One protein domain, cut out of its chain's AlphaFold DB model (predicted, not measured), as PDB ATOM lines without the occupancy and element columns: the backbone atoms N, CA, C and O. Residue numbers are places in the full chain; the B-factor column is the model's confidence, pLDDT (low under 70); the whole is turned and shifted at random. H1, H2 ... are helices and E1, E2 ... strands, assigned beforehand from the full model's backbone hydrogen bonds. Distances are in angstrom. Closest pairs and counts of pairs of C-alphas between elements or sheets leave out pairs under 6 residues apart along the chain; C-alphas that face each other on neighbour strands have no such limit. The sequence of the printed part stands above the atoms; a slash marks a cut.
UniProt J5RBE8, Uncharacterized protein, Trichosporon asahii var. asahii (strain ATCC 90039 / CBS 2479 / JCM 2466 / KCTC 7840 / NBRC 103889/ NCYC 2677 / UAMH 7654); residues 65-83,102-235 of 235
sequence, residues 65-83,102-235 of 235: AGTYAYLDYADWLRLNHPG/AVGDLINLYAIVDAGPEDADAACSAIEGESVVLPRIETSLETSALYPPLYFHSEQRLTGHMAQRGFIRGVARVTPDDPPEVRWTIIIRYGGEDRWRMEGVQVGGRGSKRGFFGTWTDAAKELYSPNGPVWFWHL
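What this domain is: This is residues 65 to 83 and 102 to 235 of the 235 residues of an uncharacterized protein of Trichosporon asahii var. asahii (strain ATCC 90039 / CBS 2479 / JCM 2466 / KCTC 7840 / NBRC 103889/ NCYC 2677 / UAMH 7654) (UniProt J5RBE8). A closed barrel of eight antiparallel strands, E1 to E8, makes the body, with helix H2 packed along its outside over E3 and only just over E4. Residues 77 to 83, of which 77 to 80 belong to the short helix H1, stick out from the body as an arm. The printed part has 153 residues with two named helices and eight named strands, in the order E1 H1 E2 H2 E3 E4 E5 E6 E7 E8, and the strands follow each other round the ring in their order along the chain. The class is mixed, helices and strands, and E3 to E8 form a meander, each strand the antiparallel neighbour of the one before. The whole is compact, with a radius of gyration of the C-alphas of 15.7 A, and spans 54 by 38 by 31 A.

How they stand to each other: In the barrel, E5, residues 182 to 190, and E6, residues 193 to 202, form a hairpin, antiparallel at 160 degrees, with N 184 and O 200 2.8 A apart, within hydrogen-bond range. On the other side of E5 is E4, residues 167 to 174, its hairpin partner at 164 degrees, with N 171 and O 185 at 2.9 A. E3, residues 150 to 154, forms a hairpin with E4 at 159 degrees, with N 152 and O 170 at 3.1 A. E2, residues 107 to 114, is antiparallel to E3 at 134 degrees, with N 112 and O 153 at 2.8 A. The pairing of E2 is staggered: its residues 107 to 108 pair with E1, residues 65 to 68, and its residues 111 to 114 with E3. E1 and E2 are antiparallel at 119 degrees, with N 66 and O 107 at 2.8 A. On the other side of E6 is E7, residues 212 to 218, a hairpin with it at 155 degrees, with N 199 and O 215 at 2.9 A. E8, residues 227 to 234, forms a hairpin with E7 at 140 degrees, with N 214 and O 230 at 2.9 A. E8 and E1 close the ring, antiparallel at 167 degrees, with N 67 and O 231 at 2.8 A. H2, residues 117 to 128, is on the barrel and outside it, at a height over the sheet of 8.4 A. It runs along the strands, at 5 degrees to E3 on the local plane; the closest C-alphas of H2 and E3 are those of Ala 120 and His 153, 5.7 A apart. It lies over E3 and only just over E4, where 3 of its C-alphas fall. H1, residues 73 to 80, is not on the barrel and is apart from H2. In H1 every O i to N i+4 pair is within hydrogen-bond range; in H2 7 of 8 are.

Where its parts are: E1, residues 65 to 68, begins at C-alpha 65 (5.056, 102.213, 116.057) and is 10.7 A long, as is H1, residues 73 to 80. E2 measures 20.5 A, and H2 16.9 A from C-alpha 117 at (26.551, 102.878, 122.436). E3 measures 13.7 A, E4 24.1 A, E5 26.0 A, E6 26.5 A and E7 18.7 A. E8 measures 23.0 A and ends at C-alpha 234 (4.758, 106.136, 121.122).

The domain as a whole: The two C-alphas farthest apart are those of Gly 83 and Gly 129, at 53.9 A. Residues 84 to 101 are not printed, and C-alphas 83 and 102 are 26.8 A apart across the cut. The links H2 to E3, residues 129 to 149, and E3 to E4, residues 155 to 166, are long. The mean pLDDT of the printed part is 85.5; residues 71 to 80, 82 to 83, 102 to 104 and 156 to 165 are under 70.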
ATOM      1  N   ALA A  65       5.437 102.577 117.406       88.94
ATOM      2  CA  ALA A  65       5.056 102.213 116.057       88.94
ATOM      3  C   ALA A  65       5.492 103.319 115.096       88.94
ATOM      4  O   ALA A  65       5.563 104.492 115.464       88.94
ATOM      5  N   GLY A  66       5.806 102.954 113.862       87.94
ATOM      6  CA  GLY A  66       6.158 103.911 112.832       87.94
ATOM      7  C   GLY A  66       5.860 103.404 111.441       87.94
ATOM      8  O   GLY A  66       5.690 102.213 111.213       87.94
ATOM      9  N   THR A  67       5.792 104.328 110.500       86.31
ATOM     10  CA  THR A  67       5.589 104.047 109.083       86.31
ATOM     11  C   THR A  67       6.489 104.954 108.259       86.31
ATOM     12  O   THR A  67       6.934 106.017 108.707       86.31
ATOM     13  N   TYR A  68       6.772 104.517 107.045       86.25
ATOM     14  CA  TYR A  68       7.554 105.247 106.068       86.25
ATOM     15  C   TYR A  68       6.804 105.249 104.741       86.25
ATOM     16  O   TYR A  68       5.892 104.462 104.515       86.25
ATOM     17  N   ALA A  69       7.181 106.141 103.841       80.69
ATOM     18  CA  ALA A  69       6.728 106.058 102.463       80.69
ATOM     19  C   ALA A  69       7.895 106.364 101.542       80.69
ATOM     20  O   ALA A  69       8.757 107.181 101.876       80.69
ATOM     21  N   TYR A  70       7.920 105.727 100.379       77.06
ATOM     22  CA  TYR A  70       8.751 106.223  99.295       77.06
ATOM     23  C   TYR A  70       8.106 107.499  98.773       77.06
ATOM     24  O   TYR A  70       6.899 107.543  98.537       77.06
ATOM     25  N   LEU A  71       8.905 108.550  98.626       67.94
ATOM     26  CA  LEU A  71       8.430 109.773  98.008       67.94
ATOM     27  C   LEU A  71       8.757 109.705  96.521       67.94
ATOM     28  O   LEU A  71       9.927 109.610  96.149       67.94
ATOM     29  N   ASP A  72       7.732 109.737  95.672       66.00
ATOM     30  CA  ASP A  72       7.979 109.864  94.244       66.00
ATOM     31  C   ASP A  72       8.593 111.253  93.941       66.00
ATOM     32  O   ASP A  72       8.381 112.241  94.656       66.00
ATOM     33  N   TYR A  73       9.420 111.333  92.897       60.91
ATOM     34  CA  TYR A  73      10.133 112.569  92.561       60.91
ATOM     35  C   TYR A  73       9.184 113.722  92.185       60.91
ATOM     36  O   TYR A  73       9.508 114.889  92.418       60.91
ATOM     37  N   ALA A  74       8.008 113.417  91.626       63.72
ATOM     38  CA  ALA A  74       7.022 114.430  91.276       63.72
ATOM     39  C   ALA A  74       6.384 115.026  92.541       63.72
ATOM     40  O   ALA A  74       6.329 116.240  92.680       63.72
ATOM     41  N   ASP A  75       5.993 114.206  93.510       66.50
ATOM     42  CA  ASP A  75       5.439 114.611  94.796       66.50
ATOM     43  C   ASP A  75       6.461 115.388  95.635       66.50
ATOM     44  O   ASP A  75       6.108 116.399  96.252       66.50
ATOM     45  N   TRP A  76       7.745 115.015  95.589       66.19
ATOM     46  CA  TRP A  76       8.811 115.834  96.177       66.19
ATOM     47  C   TRP A  76       8.915 117.213  95.509       66.19
ATOM     48  O   TRP A  76       9.004 118.232  96.205       66.19
ATOM     49  N   LEU A  77       8.869 117.276  94.173       64.44
ATOM     50  CA  LEU A  77       8.872 118.542  93.434       64.44
ATOM     51  C   LEU A  77       7.641 119.395  93.760       64.44
ATOM     52  O   LEU A  77       7.784 120.604  93.938       64.44
ATOM     53  N   ARG A  78       6.456 118.793  93.904       68.19
ATOM     54  CA  ARG A  78       5.227 119.494  94.309       68.19
ATOM     55  C   ARG A  78       5.366 120.157  95.670       68.19
ATOM     56  O   ARG A  78       4.974 121.313  95.820       68.19
ATOM     57  N   LEU A  79       5.918 119.434  96.649       66.25
ATOM     58  CA  LEU A  79       6.072 119.921  98.020       66.25
ATOM     59  C   LEU A  79       7.056 121.101  98.095       66.25
ATOM     60  O   LEU A  79       6.797 122.081  98.789       66.25
ATOM     61  N   ASN A  80       8.173 121.014  97.366       64.31
ATOM     62  CA  ASN A  80       9.257 122.001  97.443       64.31
ATOM     63  C   ASN A  80       9.100 123.164  96.450       64.31
ATOM     64  O   ASN A  80       9.561 124.276  96.710       64.31
ATOM     65  N   HIS A  81       8.443 122.934  95.312       72.12
ATOM     66  CA  HIS A  81       8.302 123.900  94.224       72.12
ATOM     67  C   HIS A  81       6.863 123.962  93.687       72.12
ATOM     68  O   HIS A  81       6.623 123.682  92.509       72.12
ATOM     69  N   PRO A  82       5.893 124.433  94.492       65.50
ATOM     70  CA  PRO A  82       4.487 124.510  94.081       65.50
ATOM     71  C   PRO A  82       4.258 125.380  92.828       65.50
ATOM     72  O   PRO A  82       3.277 125.202  92.114       65.50
ATOM     73  N   GLY A  83       5.177 126.294  92.492       69.56
ATOM     74  CA  GLY A  83       5.119 127.082  91.254       69.56
ATOM     75  C   GLY A  83       5.366 126.287  89.961       69.56
ATOM     76  O   GLY A  83       5.038 126.775  88.884       69.56
ATOM     77  N   ALA A 102       7.129  99.994  98.817       60.53
ATOM     78  CA  ALA A 102       7.004 101.431  98.612       60.53
ATOM     79  C   ALA A 102       5.851 102.078  99.401       60.53
ATOM     80  O   ALA A 102       5.892 103.283  99.677       60.53
ATOM     81  N   VAL A 103       4.859 101.277  99.800       62.59
ATOM     82  CA  VAL A 103       3.769 101.648 100.712       62.59
ATOM     83  C   VAL A 103       4.175 101.165 102.098       62.59
ATOM     84  O   VAL A 103       3.893 100.030 102.454       62.59
ATOM     85  N   GLY A 104       4.954 101.966 102.826       63.94
ATOM     86  CA  GLY A 104       5.775 101.434 103.911       63.94
ATOM     87  C   GLY A 104       5.003 100.671 104.984       63.94
ATOM     88  O   GLY A 104       3.944 101.088 105.460       63.94
ATOM     89  N   ASP A 105       5.595  99.545 105.373       73.19
ATOM     90  CA  ASP A 105       5.092  98.683 106.432       73.19
ATOM     91  C   ASP A 105       5.056  99.411 107.785       73.19
ATOM     92  O   ASP A 105       5.759 100.401 108.028       73.19
ATOM     93  N   LEU A 106       4.254  98.873 108.706       78.94
ATOM     94  CA  LEU A 106       4.296  99.282 110.103       78.94
ATOM     95  C   LEU A 106       5.541  98.685 110.776       78.94
ATOM     96  O   LEU A 106       5.687  97.467 110.894       78.94
ATOM     97  N   ILE A 107       6.426  99.554 111.248       83.62
ATOM     98  CA  ILE A 107       7.599  99.208 112.043       83.62
ATOM     99  C   ILE A 107       7.214  99.318 113.514       83.62
ATOM    100  O   ILE A 107       7.005 100.417 114.020       83.62
ATOM    101  N   ASN A 108       7.171  98.186 114.210       84.50
ATOM    102  CA  ASN A 108       7.033  98.155 115.663       84.50
ATOM    103  C   ASN A 108       8.402  97.935 116.301       84.50
ATOM    104  O   ASN A 108       9.180  97.095 115.840       84.50
ATOM    105  N   LEU A 109       8.693  98.680 117.362       86.81
ATOM    106  CA  LEU A 109       9.886  98.471 118.170       86.81
ATOM    107  C   LEU A 109       9.590  98.718 119.645       86.81
ATOM    108  O   LEU A 109       8.705  99.495 119.999       86.81
ATOM    109  N   TYR A 110      10.365  98.070 120.507       91.50
ATOM    110  CA  TYR A 110      10.380  98.367 121.934       91.50
ATOM    111  C   TYR A 110      11.753  98.929 122.279       91.50
ATOM    112  O   TYR A 110      12.739  98.194 122.254       91.50
ATOM    113  N   ALA A 111      11.819 100.235 122.521       94.25
ATOM    114  CA  ALA A 111      13.063 100.948 122.751       94.25
ATOM    115  C   ALA A 111      13.529 100.785 124.203       94.25
ATOM    116  O   ALA A 111      12.795 101.097 125.146       94.25
ATOM    117  N   ILE A 112      14.774 100.344 124.357       95.56
ATOM    118  CA  ILE A 112      15.507 100.259 125.619       95.56
ATOM    119  C   ILE A 112      16.568 101.351 125.607       95.56
ATOM    120  O   ILE A 112      17.330 101.466 124.651       95.56
ATOM    121  N   VAL A 113      16.590 102.164 126.661       96.69
ATOM    122  CA  VAL A 113      17.589 103.221 126.834       96.69
ATOM    123  C   VAL A 113      18.910 102.612 127.286       96.69
ATOM    124  O   VAL A 113      18.944 101.830 128.236       96.69
ATOM    125  N   ASP A 114      19.981 103.039 126.630       96.62
ATOM    126  CA  ASP A 114      21.337 102.549 126.830       96.62
ATOM    127  C   ASP A 114      22.178 103.551 127.629       96.62
ATOM    128  O   ASP A 114      22.035 104.771 127.479       96.62
ATOM    129  N   ALA A 115      23.090 103.045 128.461       94.62
ATOM    130  CA  ALA A 115      24.074 103.866 129.168       94.62
ATOM    131  C   ALA A 115      25.157 104.384 128.218       94.62
ATOM    132  O   ALA A 115      25.690 105.480 128.410       94.62
ATOM    133  N   GLY A 116      25.442 103.618 127.168       95.06
ATOM    134  CA  GLY A 116      26.355 103.993 126.101       95.06
ATOM    135  C   GLY A 116      26.086 103.210 124.818       95.06
ATOM    136  O   GLY A 116      25.323 102.246 124.810       95.06
ATOM    137  N   PRO A 117      26.714 103.595 123.698       95.06
ATOM    138  CA  PRO A 117      26.551 102.878 122.436       95.06
ATOM    139  C   PRO A 117      27.048 101.419 122.486       95.06
ATOM    140  O   PRO A 117      26.701 100.632 121.607       95.06
ATOM    141  N   GLU A 118      27.848 101.049 123.488       96.62
ATOM    142  CA  GLU A 118      28.332  99.688 123.729       96.62
ATOM    143  C   GLU A 118      27.209  98.712 124.115       96.62
ATOM    144  O   GLU A 118      27.301  97.523 123.803       96.62
ATOM    145  N   ASP A 119      26.127  99.186 124.736       96.50
ATOM    146  CA  ASP A 119      24.993  98.327 125.103       96.50
ATOM    147  C   ASP A 119      24.282  97.796 123.847       96.50
ATOM    148  O   ASP A 119      23.931  96.615 123.767       96.50
ATOM    149  N   ALA A 120      24.183  98.627 122.804       95.81
ATOM    150  CA  ALA A 120      23.669  98.212 121.505       95.81
ATOM    151  C   ALA A 120      24.579  97.172 120.816       95.81
ATOM    152  O   ALA A 120      24.069  96.278 120.137       95.81
ATOM    153  N   ASP A 121      25.905  97.241 120.999       96.38
ATOM    154  CA  ASP A 121      26.836  96.220 120.489       96.38
ATOM    155  C   ASP A 121      26.585  94.869 121.161       96.38
ATOM    156  O   ASP A 121      26.516  93.836 120.489       96.38
ATOM    157  N   ALA A 122      26.419  94.873 122.488       95.94
ATOM    158  CA  ALA A 122      26.130  93.673 123.262       95.94
ATOM    159  C   ALA A 122      24.781  93.059 122.856       95.94
ATOM    160  O   ALA A 122      24.699  91.850 122.617       95.94
ATOM    161  N   ALA A 123      23.746  93.891 122.698       94.06
ATOM    162  CA  ALA A 123      22.427  93.460 122.245       94.06
ATOM    163  C   ALA A 123      22.466  92.870 120.823       94.06
ATOM    164  O   ALA A 123      21.911  91.798 120.573       94.06
ATOM    165  N   CYS A 124      23.175  93.517 119.895       92.50
ATOM    166  CA  CYS A 124      23.326  93.013 118.531       92.50
ATOM    167  C   CYS A 124      24.132  91.708 118.487       92.50
ATOM    168  O   CYS A 124      23.709  90.753 117.835       92.50
ATOM    169  N   SER A 125      25.227  91.623 119.248       93.19
ATOM    170  CA  SER A 125      26.046  90.410 119.370       93.19
ATOM    171  C   SER A 125      25.227  89.217 119.874       93.19
ATOM    172  O   SER A 125      25.342  88.106 119.353       93.19
ATOM    173  N   ALA A 126      24.340  89.440 120.850       91.00
ATOM    174  CA  ALA A 126      23.446  88.405 121.364       91.00
ATOM    175  C   ALA A 126      22.453  87.892 120.302       91.00
ATOM    176  O   ALA A 126      22.091  86.713 120.311       91.00
ATOM    177  N   ILE A 127      22.027  88.752 119.372       86.88
ATOM    178  CA  ILE A 127      21.118  88.394 118.275       86.88
ATOM    179  C   ILE A 127      21.856  87.672 117.141       86.88
ATOM    180  O   ILE A 127      21.321  86.701 116.598       86.88
ATOM    181  N   GLU A 128      23.043  88.152 116.765       86.25
ATOM    182  CA  GLU A 128      23.834  87.594 115.661       86.25
ATOM    183  C   GLU A 128      24.576  86.306 116.066       86.25
ATOM    184  O   GLU A 128      24.844  85.460 115.213       86.25
ATOM    185  N   GLY A 129      24.814  86.090 117.366       88.94
ATOM    186  CA  GLY A 129      25.502  84.908 117.895       88.94
ATOM    187  C   GLY A 129      27.026  84.972 117.761       88.94
ATOM    188  O   GLY A 129      27.708  83.970 117.973       88.94
ATOM    189  N   GLU A 130      27.558  86.143 117.424       91.50
ATOM    190  CA  GLU A 130      28.982  86.439 117.318       91.50
ATOM    191  C   GLU A 130      29.279  87.827 117.893       91.50
ATOM    192  O   GLU A 130      28.367  88.598 118.179       91.50
ATOM    193  N   SER A 131      30.555  88.140 118.117       94.38
ATOM    194  CA  SER A 131      30.939  89.461 118.611       94.38
ATOM    195  C   SER A 131      30.815  90.487 117.486       94.38
ATOM    196  O   SER A 131      31.536  90.412 116.492       94.38
ATOM    197  N   VAL A 132      29.918  91.452 117.673       93.75
ATOM    198  CA  VAL A 132      29.629  92.528 116.727       93.75
ATOM    199  C   VAL A 132      29.977  93.862 117.375       93.75
ATOM    200  O   VAL A 132      29.540  94.152 118.484       93.75
ATOM    201  N   VAL A 133      30.740  94.692 116.664       96.25
ATOM    202  CA  VAL A 133      30.992  96.090 117.036       96.25
ATOM    203  C   VAL A 133      30.296  96.971 116.010       96.25
ATOM    204  O   VAL A 133      30.620  96.910 114.822       96.25
ATOM    205  N   LEU A 134      29.323  97.771 116.445       95.56
ATOM    206  CA  LEU A 134      28.496  98.550 115.531       95.56
ATOM    207  C   LEU A 134      29.144  99.896 115.192       95.56
ATOM    208  O   LEU A 134      29.680 100.570 116.081       95.56
ATOM    209  N   PRO A 135      29.014 100.371 113.938       95.75
ATOM    210  CA  PRO A 135      29.374 101.737 113.589       95.75
ATOM    211  C   PRO A 135      28.652 102.742 114.489       95.75
ATOM    212  O   PRO A 135      27.439 102.647 114.726       95.75
ATOM    213  N   ARG A 136      29.396 103.722 115.004       95.25
ATOM    214  CA  ARG A 136      28.830 104.761 115.863       95.25
ATOM    215  C   ARG A 136      28.006 105.739 115.038       95.25
ATOM    216  O   ARG A 136      28.348 106.080 113.911       95.25
ATOM    217  N   ILE A 137      26.885 106.174 115.607       95.50
ATOM    218  CA  ILE A 137      25.964 107.078 114.920       95.50
ATOM    219  C   ILE A 137      26.507 108.503 115.003       95.50
ATOM    220  O   ILE A 137      26.316 109.207 116.004       95.50
ATOM    221  N   GLU A 138      27.160 108.923 113.928       92.12
ATOM    222  CA  GLU A 138      27.715 110.263 113.755       92.12
ATOM    223  C   GLU A 138      26.730 111.213 113.062       92.12
ATOM    224  O   GLU A 138      25.817 110.794 112.340       92.12
ATOM    225  N   THR A 139      26.909 112.516 113.278       90.00
ATOM    226  CA  THR A 139      26.176 113.578 112.584       90.00
ATOM    227  C   THR A 139      27.089 114.783 112.380       90.00
ATOM    228  O   THR A 139      27.871 115.122 113.264       90.00
ATOM    229  N   SER A 140      26.996 115.417 111.212       90.25
ATOM    230  CA  SER A 140      27.670 116.688 110.916       90.25
ATOM    231  C   SER A 140      26.869 117.901 111.387       90.25
ATOM    232  O   SER A 140      27.357 119.027 111.315       90.25
ATOM    233  N   LEU A 141      25.628 117.688 111.826       90.50
ATOM    234  CA  LEU A 141      24.767 118.754 112.300       90.50
ATOM    235  C   LEU A 141      25.174 119.169 113.710       90.50
ATOM    236  O   LEU A 141      25.506 118.333 114.551       90.50
ATOM    237  N   GLU A 142      25.060 120.461 113.987       92.44
ATOM    238  CA  GLU A 142      25.309 121.001 115.317       92.44
ATOM    239  C   GLU A 142      24.357 120.385 116.355       92.44
ATOM    240  O   GLU A 142      23.192 120.060 116.070       92.44
ATOM    241  N   THR A 143      24.884 120.212 117.568       92.81
ATOM    242  CA  THR A 143      24.180 119.653 118.724       92.81
ATOM    243  C   THR A 143      24.496 120.478 119.963       92.81
ATOM    244  O   THR A 143      25.586 121.033 120.099       92.81
ATOM    245  N   SER A 144      23.519 120.582 120.853       91.44
ATOM    246  CA  SER A 144      23.640 121.291 122.118       91.44
ATOM    247  C   SER A 144      24.185 120.374 123.212       91.44
ATOM    248  O   SER A 144      23.799 119.211 123.302       91.44
ATOM    249  N   ALA A 145      25.033 120.924 124.085       90.12
ATOM    250  CA  ALA A 145      25.562 120.233 125.264       90.12
ATOM    251  C   ALA A 145      24.622 120.291 126.484       90.12
ATOM    252  O   ALA A 145      24.997 119.842 127.563       90.12
ATOM    253  N   LEU A 146      23.413 120.855 126.335       87.12
ATOM    254  CA  LEU A 146      22.434 120.962 127.425       87.12
ATOM    255  C   LEU A 146      22.054 119.599 128.022       87.12
ATOM    256  O   LEU A 146      21.773 119.517 129.214       87.12
ATOM    257  N   TYR A 147      22.060 118.544 127.203       88.38
ATOM    258  CA  TYR A 147      21.788 117.171 127.623       88.38
ATOM    259  C   TYR A 147      22.798 116.218 126.983       88.38
ATOM    260  O   TYR A 147      23.175 116.425 125.825       88.38
ATOM    261  N   PRO A 148      23.229 115.163 127.698       91.31
ATOM    262  CA  PRO A 148      24.053 114.126 127.096       91.31
ATOM    263  C   PRO A 148      23.262 113.391 125.997       91.31
ATOM    264  O   PRO A 148      22.038 113.257 126.121       91.31
ATOM    265  N   PRO A 149      23.926 112.887 124.938       95.12
ATOM    266  CA  PRO A 149      23.281 112.031 123.950       95.12
ATOM    267  C   PRO A 149      22.605 110.836 124.623       95.12
ATOM    268  O   PRO A 149      23.201 110.195 125.487       95.12
ATOM    269  N   LEU A 150      21.375 110.542 124.212       96.06
ATOM    270  CA  LEU A 150      20.605 109.429 124.752       96.06
ATOM    271  C   LEU A 150      20.580 108.298 123.732       96.06
ATOM    272  O   LEU A 150      19.947 108.427 122.682       96.06
ATOM    273  N   TYR A 151      21.310 107.228 124.022       97.88
ATOM    274  CA  TYR A 151      21.405 106.048 123.166       97.88
ATOM    275  C   TYR A 151      20.275 105.069 123.475       97.88
ATOM    276  O   TYR A 151      19.743 105.054 124.586       97.88
ATOM    277  N   PHE A 152      19.884 104.285 122.475       97.38
ATOM    278  CA  PHE A 152      18.897 103.230 122.647       97.38
ATOM    279  C   PHE A 152      19.010 102.148 121.576       97.38
ATOM    280  O   PHE A 152      19.463 102.404 120.452       97.38
ATOM    281  N   HIS A 153      18.473 100.973 121.882       96.31
ATOM    282  CA  HIS A 153      18.262  99.893 120.926       96.31
ATOM    283  C   HIS A 153      16.859  99.293 121.044       96.31
ATOM    284  O   HIS A 153      16.123  99.565 121.991       96.31
ATOM    285  N   SER A 154      16.460  98.507 120.044       91.94
ATOM    286  CA  SER A 154      15.202  97.758 120.072       91.94
ATOM    287  C   SER A 154      15.408  96.348 120.614       91.94
ATOM    288  O   SER A 154      16.263  95.618 120.115       91.94
ATOM    289  N   GLU A 155      14.554  95.935 121.550       82.06
ATOM    290  CA  GLU A 155      14.455  94.535 121.991       82.06
ATOM    291  C   GLU A 155      13.723  93.658 120.962       82.06
ATOM    292  O   GLU A 155      13.995  92.465 120.808       82.06
ATOM    293  N   GLN A 156      12.771  94.246 120.233       67.44
ATOM    294  CA  GLN A 156      11.955  93.506 119.280       67.44
ATOM    295  C   GLN A 156      12.714  93.233 117.983       67.44
ATOM    296  O   GLN A 156      13.340  94.123 117.400       67.44
ATOM    297  N   ARG A 157      12.592  91.990 117.503       62.47
ATOM    298  CA  ARG A 157      12.938  91.628 116.128       62.47
ATOM    299  C   ARG A 157      11.929  92.282 115.194       62.47
ATOM    300  O   ARG A 157      10.726  92.163 115.419       62.47
ATOM    301  N   LEU A 158      12.438  92.930 114.148       63.91
ATOM    302  CA  LEU A 158      11.622  93.464 113.060       63.91
ATOM    303  C   LEU A 158      10.631  92.402 112.563       63.91
ATOM    304  O   LEU A 158      10.921  91.203 112.570       63.91
ATOM    305  N   THR A 159       9.455  92.840 112.132       55.41
ATOM    306  CA  THR A 159       8.437  91.982 111.520       55.41
ATOM    307  C   THR A 159       8.420  92.164 110.000       55.41
ATOM    308  O   THR A 159       9.074  93.056 109.463       55.41
ATOM    309  N   GLY A 160       7.696  91.303 109.279       60.25
ATOM    310  CA  GLY A 160       7.545  91.417 107.821       60.25
ATOM    311  C   GLY A 160       8.823  91.093 107.035       60.25
ATOM    312  O   GLY A 160       9.629  90.260 107.453       60.25
ATOM    313  N   HIS A 161       9.014  91.745 105.885       57.94
ATOM    314  CA  HIS A 161      10.174  91.531 105.003       57.94
ATOM    315  C   HIS A 161      11.521  91.862 105.670       57.94
ATOM    316  O   HIS A 161      12.557  91.336 105.274       57.94
ATOM    317  N   MET A 162      11.489  92.666 106.733       58.28
ATOM    318  CA  MET A 162      12.651  93.087 107.517       58.28
ATOM    319  C   MET A 162      13.018  92.106 108.649       58.28
ATOM    320  O   MET A 162      13.978  92.339 109.384       58.28
ATOM    321  N   ALA A 163      12.276  91.003 108.819       59.66
ATOM    322  CA  ALA A 163      12.370  90.147 110.005       59.66
ATOM    323  C   ALA A 163      13.641  89.289 110.120       59.66
ATOM    324  O   ALA A 163      13.977  88.813 111.210       59.66
ATOM    325  N   GLN A 164      14.369  89.061 109.025       55.88
ATOM    326  CA  GLN A 164      15.563  88.216 109.073       55.88
ATOM    327  C   GLN A 164      16.783  89.008 109.555       55.88
ATOM    328  O   GLN A 164      17.395  89.751 108.796       55.88
ATOM    329  N   ARG A 165      17.156  88.814 110.830       63.66
ATOM    330  CA  ARG A 165      18.317  89.466 111.482       63.66
ATOM    331  C   ARG A 165      18.251  91.000 111.437       63.66
ATOM    332  O   ARG A 165      19.246  91.670 111.173       63.66
ATOM    333  N   GLY A 166      17.059  91.535 111.684       79.81
ATOM    334  CA  GLY A 166      16.841  92.961 111.881       79.81
ATOM    335  C   GLY A 166      17.312  93.418 113.260       79.81
ATOM    336  O   GLY A 166      16.971  92.783 114.258       79.81
ATOM    337  N   PHE A 167      18.051  94.522 113.319       90.69
ATOM    338  CA  PHE A 167      18.423  95.189 114.567       90.69
ATOM    339  C   PHE A 167      18.247  96.697 114.416       90.69
ATOM    340  O   PHE A 167      18.638  97.272 113.401       90.69
ATOM    341  N   ILE A 168      17.652  97.344 115.415       93.75
ATOM    342  CA  ILE A 168      17.445  98.793 115.415       93.75
ATOM    343  C   ILE A 168      18.224  99.391 116.574       93.75
ATOM    344  O   ILE A 168      18.129  98.911 117.702       93.75
ATOM    345  N   ARG A 169      18.940 100.476 116.289       96.25
ATOM    346  CA  ARG A 169      19.562 101.331 117.298       96.25
ATOM    347  C   ARG A 169      19.371 102.791 116.954       96.25
ATOM    348  O   ARG A 169      19.163 103.135 115.793       96.25
ATOM    349  N   GLY A 170      19.495 103.658 117.938       97.19
ATOM    350  CA  GLY A 170      19.363 105.077 117.710       97.19
ATOM    351  C   GLY A 170      20.016 105.925 118.777       97.19
ATOM    352  O   GLY A 170      20.622 105.451 119.736       97.19
ATOM    353  N   VAL A 171      19.922 107.224 118.542       98.00
ATOM    354  CA  VAL A 171      20.394 108.251 119.452       98.00
ATOM    355  C   VAL A 171      19.505 109.483 119.336       98.00
ATOM    356  O   VAL A 171      19.226 109.961 118.233       98.00
ATOM    357  N   ALA A 172      19.072 110.002 120.480       96.44
ATOM    358  CA  ALA A 172      18.413 111.292 120.592       96.44
ATOM    359  C   ALA A 172      19.422 112.346 121.071       96.44
ATOM    360  O   ALA A 172      20.211 112.116 121.991       96.44
ATOM    361  N   ARG A 173      19.417 113.512 120.422       95.56
ATOM    362  CA  ARG A 173      20.272 114.659 120.759       95.56
ATOM    363  C   ARG A 173      19.467 115.939 120.747       95.56
ATOM    364  O   ARG A 173      18.468 116.043 120.044       95.56
ATOM    365  N   VAL A 174      19.935 116.930 121.491       92.69
ATOM    366  CA  VAL A 174      19.302 118.245 121.516       92.69
ATOM    367  C   VAL A 174      19.934 119.153 120.467       92.69
ATOM    368  O   VAL A 174      21.152 119.140 120.275       92.69
ATOM    369  N   THR A 175      19.111 119.906 119.744       91.88
ATOM    370  CA  THR A 175      19.568 120.886 118.755       91.88
ATOM    371  C   THR A 175      20.029 122.183 119.436       91.88
ATOM    372  O   THR A 175      19.652 122.439 120.582       91.88
ATOM    373  N   PRO A 176      20.865 123.008 118.779       89.75
ATOM    374  CA  PRO A 176      21.267 124.316 119.306       89.75
ATOM    375  C   PRO A 176      20.190 125.404 119.147       89.75
ATOM    376  O   PRO A 176      20.466 126.561 119.451       89.75
ATOM    377  N   ASP A 177      19.001 125.056 118.641       86.06
ATOM    378  CA  ASP A 177      17.899 125.999 118.443       86.06
ATOM    379  C   ASP A 177      17.450 126.631 119.774       86.06
ATOM    380  O   ASP A 177      17.701 126.095 120.855       86.06
ATOM    381  N   ASP A 178      16.756 127.768 119.691       80.56
ATOM    382  CA  ASP A 178      16.121 128.422 120.837       80.56
ATOM    383  C   ASP A 178      14.623 128.663 120.544       80.56
ATOM    384  O   ASP A 178      14.287 129.531 119.730       80.56
ATOM    385  N   PRO A 179      13.701 127.884 121.144       78.31
ATOM    386  CA  PRO A 179      13.958 126.808 122.104       78.31
ATOM    387  C   PRO A 179      14.616 125.581 121.451       78.31
ATOM    388  O   PRO A 179      14.330 125.303 120.282       78.31
ATOM    389  N   PRO A 180      15.414 124.806 122.208       84.38
ATOM    390  CA  PRO A 180      16.027 123.587 121.694       84.38
ATOM    391  C   PRO A 180      14.972 122.562 121.271       84.38
ATOM    392  O   PRO A 180      13.877 122.526 121.824       84.38
ATOM    393  N   GLU A 181      15.319 121.694 120.322       89.06
ATOM    394  CA  GLU A 181      14.479 120.587 119.853       89.06
ATOM    395  C   GLU A 181      15.163 119.239 120.095       89.06
ATOM    396  O   GLU A 181      16.385 119.162 120.235       89.06
ATOM    397  N   VAL A 182      14.393 118.145 120.116       92.38
ATOM    398  CA  VAL A 182      14.959 116.789 120.190       92.38
ATOM    399  C   VAL A 182      15.061 116.202 118.788       92.38
ATOM    400  O   VAL A 182      14.048 115.942 118.137       92.38
ATOM    401  N   ARG A 183      16.291 115.972 118.331       95.19
ATOM    402  CA  ARG A 183      16.609 115.313 117.066       95.19
ATOM    403  C   ARG A 183      16.881 113.835 117.295       95.19
ATOM    404  O   ARG A 183      17.725 113.467 118.109       95.19
ATOM    405  N   TRP A 184      16.212 113.010 116.510       96.56
ATOM    406  CA  TRP A 184      16.343 111.564 116.493       96.56
ATOM    407  C   TRP A 184      17.212 111.131 115.321       96.56
ATOM    408  O   TRP A 184      17.095 111.662 114.215       96.56
ATOM    409  N   THR A 185      18.074 110.148 115.552       97.38
ATOM    410  CA  THR A 185      18.719 109.379 114.489       97.38
ATOM    411  C   THR A 185      18.551 107.903 114.794       97.38
ATOM    412  O   THR A 185      18.987 107.450 115.848       97.38
ATOM    413  N   ILE A 186      17.937 107.160 113.878       95.88
ATOM    414  CA  ILE A 186      17.725 105.714 113.983       95.88
ATOM    415  C   ILE A 186      18.455 105.034 112.833       95.88
ATOM    416  O   ILE A 186      18.407 105.508 111.701       95.88
ATOM    417  N   ILE A 187      19.120 103.926 113.134       96.12
ATOM    418  CA  ILE A 187      19.742 103.030 112.171       96.12
ATOM    419  C   ILE A 187      19.030 101.685 112.238       96.12
ATOM    420  O   ILE A 187      18.917 101.087 113.311       96.12
ATOM    421  N   ILE A 188      18.591 101.203 111.078       92.25
ATOM    422  CA  ILE A 188      18.098  99.843 110.906       92.25
ATOM    423  C   ILE A 188      19.170  99.031 110.197       92.25
ATOM    424  O   ILE A 188      19.541  99.297 109.050       92.25
ATOM    425  N   ARG A 189      19.647  98.018 110.907       91.31
ATOM    426  CA  ARG A 189      20.569  97.005 110.424       91.31
ATOM    427  C   ARG A 189      19.779  95.803 109.931       91.31
ATOM    428  O   ARG A 189      18.881  95.319 110.620       91.31
ATOM    429  N   TYR A 190      20.122  95.330 108.741       82.69
ATOM    430  CA  TYR A 190      19.506  94.169 108.111       82.69
ATOM    431  C   TYR A 190      20.553  93.397 107.308       82.69
ATOM    432  O   TYR A 190      21.348  93.980 106.571       82.69
ATOM    433  N   GLY A 191      20.564  92.070 107.462       83.19
ATOM    434  CA  GLY A 191      21.537  91.212 106.780       83.19
ATOM    435  C   GLY A 191      22.991  91.475 107.185       83.19
ATOM    436  O   GLY A 191      23.881  91.296 106.360       83.19
ATOM    437  N   GLY A 192      23.238  91.917 108.424       86.31
ATOM    438  CA  GLY A 192      24.591  92.202 108.921       86.31
ATOM    439  C   GLY A 192      25.184  93.532 108.439       86.31
ATOM    440  O   GLY A 192      26.370  93.790 108.645       86.31
ATOM    441  N   GLU A 193      24.381  94.406 107.835       90.81
ATOM    442  CA  GLU A 193      24.807  95.736 107.394       90.81
ATOM    443  C   GLU A 193      23.796  96.791 107.842       90.81
ATOM    444  O   GLU A 193      22.594  96.526 107.918       90.81
ATOM    445  N   ASP A 194      24.278  97.991 108.162       94.25
ATOM    446  CA  ASP A 194      23.395  99.140 108.344       94.25
ATOM    447  C   ASP A 194      22.793  99.482 106.979       94.25
ATOM    448  O   ASP A 194      23.529  99.742 106.029       94.25
ATOM    449  N   ARG A 195      21.465  99.432 106.867       91.38
ATOM    450  CA  ARG A 195      20.757  99.638 105.595       91.38
ATOM    451  C   ARG A 195      20.019 100.951 105.563       91.38
ATOM    452  O   ARG A 195      20.138 101.700 104.604       91.38
ATOM    453  N   TRP A 196      19.286 101.248 106.627       92.19
ATOM    454  CA  TRP A 196      18.428 102.422 106.658       92.19
ATOM    455  C   TRP A 196      18.831 103.355 107.776       92.19
ATOM    456  O   TRP A 196      19.135 102.923 108.889       92.19
ATOM    457  N   ARG A 197      18.784 104.647 107.478       95.19
ATOM    458  CA  ARG A 197      18.957 105.725 108.439       95.19
ATOM    459  C   ARG A 197      17.751 106.635 108.396       95.19
ATOM    460  O   ARG A 197      17.373 107.116 107.335       95.19
ATOM    461  N   MET A 198      17.192 106.904 109.563       94.81
ATOM    462  CA  MET A 198      16.078 107.822 109.751       94.81
ATOM    463  C   MET A 198      16.546 108.980 110.612       94.81
ATOM    464  O   MET A 198      17.173 108.771 111.649       94.81
ATOM    465  N   GLU A 199      16.236 110.198 110.192       95.88
ATOM    466  CA  GLU A 199      16.529 111.411 110.945       95.88
ATOM    467  C   GLU A 199      15.270 112.253 111.063       95.88
ATOM    468  O   GLU A 199      14.611 112.526 110.063       95.88
ATOM    469  N   GLY A 200      14.934 112.662 112.284       94.56
ATOM    470  CA  GLY A 200      13.685 113.360 112.553       94.56
ATOM    471  C   GLY A 200      13.731 114.253 113.781       94.56
ATOM    472  O   GLY A 200      14.722 114.286 114.509       94.56
ATOM    473  N   VAL A 201      12.646 114.989 113.999       93.44
ATOM    474  CA  VAL A 201      12.469 115.907 115.128       93.44
ATOM    475  C   VAL A 201      11.214 115.526 115.906       93.44
ATOM    476  O   VAL A 201      10.162 115.252 115.324       93.44
ATOM    477  N   GLN A 202      11.339 115.496 117.232       91.12
ATOM    478  CA  GLN A 202      10.261 115.142 118.146       91.12
ATOM    479  C   GLN A 202       9.172 116.211 118.185       91.12
ATOM    480  O   GLN A 202       9.429 117.401 118.360       91.12
ATOM    481  N   VAL A 203       7.930 115.765 118.095       87.25
ATOM    482  CA  VAL A 203       6.735 116.589 118.227       87.25
ATOM    483  C   VAL A 203       6.387 116.704 119.696       87.25
ATOM    484  O   VAL A 203       6.440 115.725 120.431       87.25
ATOM    485  N   GLY A 204       5.977 117.889 120.144       77.50
ATOM    486  CA  GLY A 204       5.690 118.084 121.563       77.50
ATOM    487  C   GLY A 204       6.927 118.372 122.397       77.50
ATOM    488  O   GLY A 204       6.779 118.583 123.593       77.50
ATOM    489  N   GLY A 205       8.119 118.432 121.803       76.50
ATOM    490  CA  GLY A 205       9.355 118.677 122.531       76.50
ATOM    491  C   GLY A 205       9.746 117.521 123.451       76.50
ATOM    492  O   GLY A 205       9.279 116.392 123.313       76.50
ATOM    493  N   ARG A 206      10.629 117.822 124.396       78.56
ATOM    494  CA  ARG A 206      11.255 116.837 125.277       78.56
ATOM    495  C   ARG A 206      10.254 115.995 126.086       78.56
ATOM    496  O   ARG A 206       9.290 116.530 126.630       78.56
ATOM    497  N   GLY A 207      10.508 114.686 126.180       76.81
ATOM    498  CA  GLY A 207       9.688 113.734 126.939       76.81
ATOM    499  C   GLY A 207       8.324 113.442 126.307       76.81
ATOM    500  O   GLY A 207       7.554 112.638 126.832       76.81
ATOM    501  N   SER A 208       7.993 114.098 125.190       81.81
ATOM    502  CA  SER A 208       6.691 113.948 124.562       81.81
ATOM    503  C   SER A 208       6.532 112.577 123.923       81.81
ATOM    504  O   SER A 208       7.371 112.143 123.137       81.81
ATOM    505  N   LYS A 209       5.388 111.952 124.193       81.25
ATOM    506  CA  LYS A 209       4.971 110.674 123.608       81.25
ATOM    507  C   LYS A 209       4.234 110.826 122.265       81.25
ATOM    508  O   LYS A 209       3.777 109.851 121.694       81.25
ATOM    509  N   ARG A 210       4.150 112.046 121.712       83.12
ATOM    510  CA  ARG A 210       3.539 112.301 120.385       83.12
ATOM    511  C   ARG A 210       4.369 111.763 119.219       83.12
ATOM    512  O   ARG A 210       3.862 111.652 118.107       83.12
ATOM    513  N   GLY A 211       5.634 111.457 119.482       89.62
ATOM    514  CA  GLY A 211       6.561 110.874 118.532       89.62
ATOM    515  C   GLY A 211       7.343 111.881 117.701       89.62
ATOM    516  O   GLY A 211       7.546 113.009 118.143       89.62
ATOM    517  N   PHE A 212       7.841 111.477 116.533       93.06
ATOM    518  CA  PHE A 212       8.714 112.304 115.696       93.06
ATOM    519  C   PHE A 212       8.420 112.133 114.205       93.06
ATOM    520  O   PHE A 212       8.068 111.047 113.745       93.06
ATOM    521  N   PHE A 213       8.629 113.203 113.440       93.25
ATOM    522  CA  PHE A 213       8.595 113.182 111.977       93.25
ATOM    523  C   PHE A 213       9.993 113.376 111.421       93.25
ATOM    524  O   PHE A 213      10.814 114.072 112.023       93.25
ATOM    525  N   GLY A 214      10.263 112.803 110.258       93.31
ATOM    526  CA  GLY A 214      11.579 112.905 109.661       93.31
ATOM    527  C   GLY A 214      11.648 112.407 108.235       93.31
ATOM    528  O   GLY A 214      10.638 112.235 107.552       93.31
ATOM    529  N   THR A 215      12.875 112.128 107.823       91.81
ATOM    530  CA  THR A 215      13.193 111.483 106.555       91.81
ATOM    531  C   THR A 215      13.972 110.200 106.796       91.81
ATOM    532  O   THR A 215      14.891 110.184 107.618       91.81
ATOM    533  N   TRP A 216      13.642 109.147 106.059       91.88
ATOM    534  CA  TRP A 216      14.487 107.969 105.922       91.88
ATOM    535  C   TRP A 216      15.352 108.084 104.660       91.88
ATOM    536  O   TRP A 216      14.970 108.734 103.688       91.88
ATOM    537  N   THR A 217      16.525 107.466 104.708       91.44
ATOM    538  CA  THR A 217      17.556 107.394 103.661       91.44
ATOM    539  C   THR A 217      18.279 106.050 103.778       91.44
ATOM    540  O   THR A 217      18.155 105.376 104.807       91.44
ATOM    541  N   ASP A 218      19.092 105.681 102.790       91.75
ATOM    542  CA  ASP A 218      20.150 104.687 103.017       91.75
ATOM    543  C   ASP A 218      21.110 105.125 104.141       91.75
ATOM    544  O   ASP A 218      21.345 106.318 104.362       91.75
ATOM    545  N   ALA A 219      21.664 104.152 104.866       93.31
ATOM    546  CA  ALA A 219      22.512 104.395 106.027       93.31
ATOM    547  C   ALA A 219      23.769 105.226 105.723       93.31
ATOM    548  O   ALA A 219      24.151 106.071 106.542       93.31
ATOM    549  N   ALA A 220      24.375 105.020 104.554       90.62
ATOM    550  CA  ALA A 220      25.542 105.750 104.069       90.62
ATOM    551  C   ALA A 220      25.179 107.065 103.356       90.62
ATOM    552  O   ALA A 220      26.078 107.828 103.000       90.62
ATOM    553  N   LYS A 221      23.882 107.366 103.188       88.38
ATOM    554  CA  LYS A 221      23.372 108.560 102.491       88.38
ATOM    555  C   LYS A 221      23.946 108.706 101.079       88.38
ATOM    556  O   LYS A 221      24.361 109.793 100.672       88.38
ATOM    557  N   GLU A 222      24.002 107.603 100.336       86.06
ATOM    558  CA  GLU A 222      24.495 107.619  98.960       86.06
ATOM    559  C   GLU A 222      23.663 108.555  98.067       86.06
ATOM    560  O   GLU A 222      22.440 108.622  98.175       86.06
ATOM    561  N   LEU A 223      24.332 109.256  97.145       78.44
ATOM    562  CA  LEU A 223      23.752 110.347  96.348       78.44
ATOM    563  C   LEU A 223      22.485 109.966  95.564       78.44
ATOM    564  O   LEU A 223      21.624 110.815  95.347       78.44
ATOM    565  N   TYR A 224      22.388 108.718  95.107       79.81
ATOM    566  CA  TYR A 224      21.281 108.234  94.274       79.81
ATOM    567  C   TYR A 224      20.388 107.226  94.998       79.81
ATOM    568  O   TYR A 224      19.587 106.543  94.360       79.81
ATOM    569  N   SER A 225      20.549 107.105  96.314       81.50
ATOM    570  CA  SER A 225      19.713 106.226  97.116       81.50
ATOM    571  C   SER A 225      18.334 106.847  97.348       81.50
ATOM    572  O   SER A 225      18.235 108.071  97.484       81.50
ATOM    573  N   PRO A 226      17.256 106.042  97.382       78.81
ATOM    574  CA  PRO A 226      15.937 106.555  97.695       78.81
ATOM    575  C   PRO A 226      15.870 107.140  99.109       78.81
ATOM    576  O   PRO A 226      16.601 106.765 100.031       78.81
ATOM    577  N   ASN A 227      14.930 108.058  99.268       85.88
ATOM    578  CA  ASN A 227      14.596 108.671 100.535       85.88
ATOM    579  C   ASN A 227      13.101 108.986 100.570       85.88
ATOM    580  O   ASN A 227      12.424 109.051  99.541       85.88
ATOM    581  N   GLY A 228      12.580 109.231 101.761       85.94
ATOM    582  CA  GLY A 228      11.180 109.593 101.904       85.94
ATOM    583  C   GLY A 228      10.813 109.971 103.328       85.94
ATOM    584  O   GLY A 228      11.672 109.958 104.212       85.94
ATOM    585  N   PRO A 229       9.558 110.369 103.564       88.06
ATOM    586  CA  PRO A 229       9.096 110.730 104.892       88.06
ATOM    587  C   PRO A 229       9.005 109.503 105.802       88.06
ATOM    588  O   PRO A 229       8.709 108.391 105.363       88.06
ATOM    589  N   VAL A 230       9.224 109.735 107.091       91.25
ATOM    590  CA  VAL A 230       8.999 108.758 108.157       91.25
ATOM    591  C   VAL A 230       8.261 109.420 109.315       91.25
ATOM    592  O   VAL A 230       8.480 110.598 109.620       91.25
ATOM    593  N   TRP A 231       7.395 108.654 109.967       91.44
ATOM    594  CA  TRP A 231       6.712 109.050 111.191       91.44
ATOM    595  C   TRP A 231       6.728 107.897 112.184       91.44
ATOM    596  O   TRP A 231       6.382 106.776 111.828       91.44
ATOM    597  N   PHE A 232       7.101 108.188 113.425       91.81
ATOM    598  CA  PHE A 232       6.961 107.283 114.560       91.81
ATOM    599  C   PHE A 232       6.133 107.939 115.660       91.81
ATOM    600  O   PHE A 232       6.243 109.147 115.878       91.81
ATOM    601  N   TRP A 233       5.363 107.136 116.387       89.44
ATOM    602  CA  TRP A 233       4.603 107.517 117.572       89.44
ATOM    603  C   TRP A 233       4.792 106.493 118.692       89.44
ATOM    604  O   TRP A 233       5.080 105.319 118.452       89.44
ATOM    605  N   HIS A 234       4.680 106.972 119.927       86.00
ATOM    606  CA  HIS A 234       4.758 106.136 121.122       86.00
ATOM    607  C   HIS A 234       3.388 105.484 121.368       86.00
ATOM    608  O   HIS A 234       2.366 106.116 121.076       86.00
ATOM    609  N   LEU A 235       3.376 104.231 121.834       81.00
ATOM    610  CA  LEU A 235       2.164 103.431 122.077       81.00
ATOM    611  C   LEU A 235       1.759 103.401 123.557       81.00
ATOM    612  O   LEU A 235       2.658 103.346 124.428       81.00
TER     613      LEU A 235